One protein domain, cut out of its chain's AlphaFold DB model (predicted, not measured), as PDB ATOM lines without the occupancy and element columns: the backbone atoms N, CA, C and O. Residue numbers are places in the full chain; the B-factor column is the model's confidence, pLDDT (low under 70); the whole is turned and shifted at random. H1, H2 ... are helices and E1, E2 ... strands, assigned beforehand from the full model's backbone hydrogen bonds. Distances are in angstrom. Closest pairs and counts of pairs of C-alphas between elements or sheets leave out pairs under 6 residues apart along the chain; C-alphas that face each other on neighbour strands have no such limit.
ATOM      1  N   ALA A  41    -152.266  18.334  93.102       92.31
ATOM      2  CA  ALA A  41    -150.863  18.100  92.827       92.31
ATOM      3  C   ALA A  41    -150.091  19.391  93.114       92.31
ATOM      4  O   ALA A  41    -150.516  20.470  92.691       92.31
ATOM      5  N   VAL A  42    -148.973  19.266  93.824       92.88
ATOM      6  CA  VAL A  42    -148.029  20.360  94.063       92.88
ATOM      7  C   VAL A  42    -146.778  20.087  93.246       92.88
ATOM      8  O   VAL A  42    -146.282  18.961  93.232       92.88
ATOM      9  N   ASN A  43    -146.269  21.106  92.566       94.06
ATOM     10  CA  ASN A  43    -144.979  21.052  91.899       94.06
ATOM     11  C   ASN A  43    -144.149  22.275  92.278       94.06
ATOM     12  O   ASN A  43    -144.675  23.379  92.392       94.06
ATOM     13  N   LEU A  44    -142.848  22.067  92.416       94.62
ATOM     14  CA  LEU A  44    -141.856  23.130  92.461       94.62
ATOM     15  C   LEU A  44    -141.028  23.045  91.182       94.62
ATOM     16  O   LEU A  44    -140.776  21.940  90.685       94.62
ATOM     17  N   ASP A  45    -140.611  24.189  90.648       94.56
ATOM     18  CA  ASP A  45    -139.645  24.204  89.548       94.56
ATOM     19  C   ASP A  45    -138.392  23.412  89.947       94.56
ATOM     20  O   ASP A  45    -137.975  23.420  91.108       94.56
ATOM     21  N   ASN A  46    -137.820  22.677  88.991       93.75
ATOM     22  CA  ASN A  46    -136.654  21.817  89.216       93.75
ATOM     23  C   ASN A  46    -136.804  20.858  90.424       93.75
ATOM     24  O   ASN A  46    -135.847  20.611  91.155       93.75
ATOM     25  N   ALA A  47    -138.023  20.366  90.678       91.06
ATOM     26  CA  ALA A  47    -138.351  19.518  91.829       91.06
ATOM     27  C   ALA A  47    -138.006  20.141  93.202       91.06
ATOM     28  O   ALA A  47    -137.819  19.422  94.179       91.06
ATOM     29  N   GLY A  48    -137.940  21.474  93.284       91.06
ATOM     30  CA  GLY A  48    -137.590  22.203  94.506       91.06
ATOM     31  C   GLY A  48    -136.086  22.353  94.741       91.06
ATOM     32  O   GLY A  48    -135.689  22.875  95.777       91.06
ATOM     33  N   ILE A  49    -135.242  21.929  93.795       92.12
ATOM     34  CA  ILE A  49    -133.791  22.075  93.904       92.12
ATOM     35  C   ILE A  49    -133.385  23.470  93.423       92.12
ATOM     36  O   ILE A  49    -133.435  23.775  92.227       92.12
ATOM     37  N   VAL A  50    -132.926  24.302  94.358       91.56
ATOM     38  CA  VAL A  50    -132.279  25.588  94.070       91.56
ATOM     39  C   VAL A  50    -130.765  25.390  94.112       91.56
ATOM     40  O   VAL A  50    -130.131  25.525  95.154       91.56
ATOM     41  N   ASP A  51    -130.183  25.025  92.970       91.88
ATOM     42  CA  ASP A  51    -128.744  24.780  92.848       91.88
ATOM     43  C   ASP A  51    -127.990  26.085  92.555       91.88
ATOM     44  O   ASP A  51    -128.229  26.727  91.530       91.88
ATOM     45  N   TYR A  52    -127.073  26.485  93.437       91.06
ATOM     46  CA  TYR A  52    -126.194  27.648  93.256       91.06
ATOM     47  C   TYR A  52    -124.895  27.328  92.504       91.06
ATOM     48  O   TYR A  52    -124.148  28.241  92.156       91.06
ATOM     49  N   GLY A  53    -124.659  26.058  92.181       91.88
ATOM     50  CA  GLY A  53    -123.455  25.577  91.528       91.88
ATOM     51  C   GLY A  53    -122.266  25.490  92.481       91.88
ATOM     52  O   GLY A  53    -122.393  25.464  93.705       91.88
ATOM     53  N   THR A  54    -121.070  25.426  91.899       92.62
ATOM     54  CA  THR A  54    -119.816  25.374  92.658       92.62
ATOM     55  C   THR A  54    -119.333  26.779  92.995       92.62
ATOM     56  O   THR A  54    -119.155  27.608  92.104       92.62
ATOM     57  N   MET A  55    -119.054  27.020  94.274       89.75
ATOM     58  CA  MET A  55    -118.446  28.259  94.755       89.75
ATOM     59  C   MET A  55    -116.978  28.024  95.100       89.75
ATOM     60  O   MET A  55    -116.647  27.147  95.897       89.75
ATOM     61  N   LEU A  56    -116.089  28.810  94.492       91.75
ATOM     62  CA  LEU A  56    -114.664  28.781  94.804       91.75
ATOM     63  C   LEU A  56    -114.391  29.682  96.005       91.75
ATOM     64  O   LEU A  56    -114.716  30.866  95.965       91.75
ATOM     65  N   MET A  57    -113.725  29.150  97.032       89.81
ATOM     66  CA  MET A  57    -113.353  29.918  98.230       89.81
ATOM     67  C   MET A  57    -112.546  31.180  97.908       89.81
ATOM     68  O   MET A  57    -112.663  32.172  98.611       89.81
ATOM     69  N   THR A  58    -111.757  31.170  96.828       93.62
ATOM     70  CA  THR A  58    -110.968  32.330  96.386       93.62
ATOM     71  C   THR A  58    -111.818  33.520  95.948       93.62
ATOM     72  O   THR A  58    -111.302  34.629  95.875       93.62
ATOM     73  N   ASN A  59    -113.097  33.295  95.633       89.75
ATOM     74  CA  ASN A  59    -114.032  34.338  95.213       89.75
ATOM     75  C   ASN A  59    -114.882  34.858  96.379       89.75
ATOM     76  O   ASN A  59    -115.721  35.729  96.167       89.75
ATOM     77  N   LEU A  60    -114.695  34.304  97.578       92.88
ATOM     78  CA  LEU A  60    -115.426  34.695  98.771       92.88
ATOM     79  C   LEU A  60    -114.602  35.700  99.574       92.88
ATOM     80  O   LEU A  60    -113.387  35.559  99.725       92.88
ATOM     81  N   SER A  61    -115.274  36.706 100.121       93.06
ATOM     82  CA  SER A  61    -114.677  37.580 101.119       93.06
ATOM     83  C   SER A  61    -114.445  36.806 102.414       93.06
ATOM     84  O   SER A  61    -115.320  36.076 102.875       93.06
ATOM     85  N   ALA A  62    -113.271  36.994 103.015       92.94
ATOM     86  CA  ALA A  62    -112.953  36.448 104.334       92.94
ATOM     87  C   ALA A  62    -113.504  37.307 105.485       92.94
ATOM     88  O   ALA A  62    -113.470  36.875 106.635       92.94
ATOM     89  N   THR A  63    -113.955  38.531 105.192       93.06
ATOM     90  CA  THR A  63    -114.333  39.528 106.207       93.06
ATOM     91  C   THR A  63    -115.754  40.052 106.055       93.06
ATOM     92  O   THR A  63    -116.261  40.655 106.991       93.06
ATOM     93  N   GLU A  64    -116.386  39.831 104.903       91.06
ATOM     94  CA  GLU A  64    -117.733  40.315 104.586       91.06
ATOM     95  C   GLU A  64    -118.672  39.143 104.304       91.06
ATOM     96  O   GLU A  64    -118.233  38.057 103.913       91.06
ATOM     97  N   ASP A  65    -119.973  39.392 104.433       89.25
ATOM     98  CA  ASP A  65    -120.996  38.416 104.082       89.25
ATOM     99  C   ASP A  65    -121.003  38.122 102.579       89.25
ATOM    100  O   ASP A  65    -121.054  39.016 101.731       89.25
ATOM    101  N   ASN A  66    -121.005  36.835 102.243       90.56
ATOM    102  CA  ASN A  66    -121.031  36.358 100.865       90.56
ATOM    103  C   ASN A  66    -122.467  36.028 100.443       90.56
ATOM    104  O   ASN A  66    -122.804  34.867 100.205       90.56
ATOM    105  N   GLN A  67    -123.332  37.044 100.390       89.81
ATOM    106  CA  GLN A  67    -124.731  36.846 100.016       89.81
ATOM    107  C   GLN A  67    -124.846  36.301  98.586       89.81
ATOM    108  O   GLN A  67    -124.320  36.877  97.631       89.81
ATOM    109  N   LEU A  68    -125.575  35.194  98.433       90.12
ATOM    110  CA  LEU A  68    -125.798  34.578  97.129       90.12
ATOM    111  C   LEU A  68    -126.764  35.413  96.273       90.12
ATOM    112  O   LEU A  68    -127.683  36.037  96.813       90.12
ATOM    113  N   PRO A  69    -126.598  35.413  94.936       88.69
ATOM    114  CA  PRO A  69    -127.554  36.049  94.036       88.69
ATOM    115  C   PRO A  69    -128.960  35.478  94.215       88.69
ATOM    116  O   PRO A  69    -129.122  34.291  94.467       88.69
ATOM    117  N   GLU A  70    -129.995  36.282  94.012       89.88
ATOM    118  CA  GLU A  70    -131.362  35.782  94.122       89.88
ATOM    119  C   GLU A  70    -131.673  34.718  93.047       89.88
ATOM    120  O   GLU A  70    -131.442  34.927  91.852       89.88
ATOM    121  N   LYS A  71    -132.270  33.594  93.464       90.25
ATOM    122  CA  LYS A  71    -132.896  32.613  92.570       90.25
ATOM    123  C   LYS A  71    -134.360  32.422  92.937       90.25
ATOM    124  O   LYS A  71    -134.685  32.051  94.060       90.25
ATOM    125  N   ARG A  72    -135.245  32.635  91.962       89.31
ATOM    126  CA  ARG A  72    -136.689  32.425  92.103       89.31
ATOM    127  C   ARG A  72    -137.085  31.078  91.508       89.31
ATOM    128  O   ARG A  72    -136.690  30.762  90.387       89.31
ATOM    129  N   ILE A  73    -137.899  30.327  92.241       91.44
ATOM    130  CA  ILE A  73    -138.598  29.136  91.748       91.44
ATOM    131  C   ILE A  73    -140.096  29.307  91.969       91.44
ATOM    132  O   ILE A  73    -140.519  29.936  92.939       91.44
ATOM    133  N   ASN A  74    -140.905  28.743  91.079       93.25
ATOM    134  CA  ASN A  74    -142.353  28.784  91.211       93.25
ATOM    135  C   ASN A  74    -142.878  27.533  91.915       93.25
ATOM    136  O   ASN A  74    -142.396  26.419  91.700       93.25
ATOM    137  N   MET A  75    -143.927  27.730  92.714       93.56
ATOM    138  CA  MET A  75    -144.760  26.661  93.252       93.56
ATOM    139  C   MET A  75    -146.098  26.643  92.516       93.56
ATOM    140  O   MET A  75    -146.855  27.612  92.558       93.56
ATOM    141  N   GLY A  76    -146.404  25.531  91.858       94.25
ATOM    142  CA  GLY A  76    -147.700  25.274  91.248       94.25
ATOM    143  C   GLY A  76    -148.559  24.385  92.138       94.25
ATOM    144  O   GLY A  76    -148.101  23.352  92.620       94.25
ATOM    145  N   ILE A  77    -149.824  24.762  92.327       94.25
ATOM    146  CA  ILE A  77    -150.837  23.931  92.987       94.25
ATOM    147  C   ILE A  77    -151.989  23.744  92.001       94.25
ATOM    148  O   ILE A  77    -152.647  24.708  91.615       94.25
ATOM    149  N   LYS A  78    -152.229  22.502  91.572       93.00
ATOM    150  CA  LYS A  78    -153.313  22.153  90.644       93.00
ATOM    151  C   LYS A  78    -154.277  21.192  91.309       93.00
ATOM    152  O   LYS A  78    -153.908  20.062  91.610       93.00
ATOM    153  N   CYS A  79    -155.514  21.629  91.499       92.44
ATOM    154  CA  CYS A  79    -156.582  20.816  92.073       92.44
ATOM    155  C   CYS A  79    -157.580  20.397  90.987       92.44
ATOM    156  O   CYS A  79    -157.774  21.102  90.001       92.44
ATOM    157  N   ASN A  80    -158.228  19.248  91.167       90.25
ATOM    158  CA  ASN A  80    -159.250  18.743  90.240       90.25
ATOM    159  C   ASN A  80    -160.619  19.448  90.357       90.25
ATOM    160  O   ASN A  80    -161.517  19.169  89.565       90.25
ATOM    161  N   SER A  81    -160.784  20.332  91.341       88.62
ATOM    162  CA  SER A  81    -161.956  21.185  91.546       88.62
ATOM    163  C   SER A  81    -161.563  22.442  92.330       88.62
ATOM    164  O   SER A  81    -160.539  22.446  93.020       88.62
ATOM    165  N   GLU A  82    -162.388  23.489  92.265       87.00
ATOM    166  CA  GLU A  82    -162.203  24.702  93.069       87.00
ATOM    167  C   GLU A  82    -162.252  24.390  94.566       87.00
ATOM    168  O   GLU A  82    -163.112  23.636  95.032       87.00
ATOM    169  N   ARG A  83    -161.297  24.950  95.316       88.44
ATOM    170  CA  ARG A  83    -161.201  24.813  96.772       88.44
ATOM    171  C   ARG A  83    -160.195  25.792  97.364       88.44
ATOM    172  O   ARG A  83    -159.317  26.291  96.665       88.44
ATOM    173  N   LEU A  84    -160.279  25.978  98.679       91.19
ATOM    174  CA  LEU A  84    -159.256  26.677  99.449       91.19
ATOM    175  C   LEU A  84    -157.997  25.812  99.581       91.19
ATOM    176  O   LEU A  84    -158.083  24.602  99.816       91.19
ATOM    177  N   VAL A  85    -156.841  26.456  99.447       90.44
ATOM    178  CA  VAL A  85    -155.512  25.862  99.617       90.44
ATOM    179  C   VAL A  85    -154.680  26.751 100.538       90.44
ATOM    180  O   VAL A  85    -154.816  27.972 100.513       90.44
ATOM    181  N   ALA A  86    -153.827  26.136 101.350       92.00
ATOM    182  CA  ALA A  86    -152.855  26.816 102.197       92.00
ATOM    183  C   ALA A  86    -151.534  26.045 102.141       92.00
ATOM    184  O   ALA A  86    -151.532  24.831 101.926       92.00
ATOM    185  N   TYR A  87    -150.424  26.749 102.331       90.75
ATOM    186  CA  TYR A  87    -149.091  26.165 102.389       90.75
ATOM    187  C   TYR A  87    -148.301  26.799 103.532       90.75
ATOM    188  O   TYR A  87    -148.581  27.922 103.948       90.75
ATOM    189  N   THR A  88    -147.320  26.060 104.034       89.62
ATOM    190  CA  THR A  88    -146.342  26.535 105.009       89.62
ATOM    191  C   THR A  88    -144.968  26.042 104.583       89.62
ATOM    192  O   THR A  88    -144.862  24.996 103.939       89.62
ATOM    193  N   LEU A  89    -143.931  26.796 104.926       85.94
ATOM    194  CA  LEU A  89    -142.544  26.396 104.731       85.94
ATOM    195  C   LEU A  89    -141.972  25.992 106.088       85.94
ATOM    196  O   LEU A  89    -142.212  26.661 107.095       85.94
ATOM    197  N   HIS A  90    -141.234  24.887 106.113       87.25
ATOM    198  CA  HIS A  90    -140.532  24.412 107.296       87.25
ATOM    199  C   HIS A  90    -139.052  24.253 106.961       87.25
ATOM    200  O   HIS A  90    -138.710  23.715 105.909       87.25
ATOM    201  N   ASP A  91    -138.197  24.767 107.839       87.25
ATOM    202  CA  ASP A  91    -136.751  24.634 107.728       87.25
ATOM    203  C   ASP A  91    -136.265  23.576 108.719       87.25
ATOM    204  O   ASP A  91    -136.285  23.785 109.934       87.25
TER     205      ASP A  91
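This is residues 41 to 91 of the 122 residues of the protein "DUF1120 domain-containing protein" of Citrobacter freundii (UniProt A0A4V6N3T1). With little regular structure, the printed part is a long, thin loop: short strands E1 and E2 pair near one end, small helix H1 directly follows E1, and residues 56 to 67 stick out at the other end. After E2, residues 80 to 91 fold back. The 51 printed residues hold E1, H1 and E2 in that order, 13 residues in a mixed class, the sheet antiparallel. The whole is an extended rod of 52 by 18 by 15 A, radius of gyration of the C-alphas 17.1 A.

E1, residues 41 to 44, and E2, residues 75 to 79, are antiparallel neighbours at 169 degrees; N 41 and O 78 are within hydrogen-bond range at 2.8 A. H1, residues 45 to 48, is too short for an O i to N i+4 pair; its one O i to N i+3 pair is within range. The closest C-alphas of H1 and E2, Asp 45 and Met 75, are 6.8 A apart.

E2 measures 13.2 A, ending at C-alpha 79 (-156.582, 20.816, 92.073). E1 measures 10.3 A, from C-alpha 41 (-150.863, 18.100, 92.827); H1 measures 5.7 A.

The farthest C-alphas, Thr 63 and Ser 81, are 53.1 A apart. The link H1 to E2 is long, 26 residues. The printed part has no cut; no printed residue is under pLDDT 70.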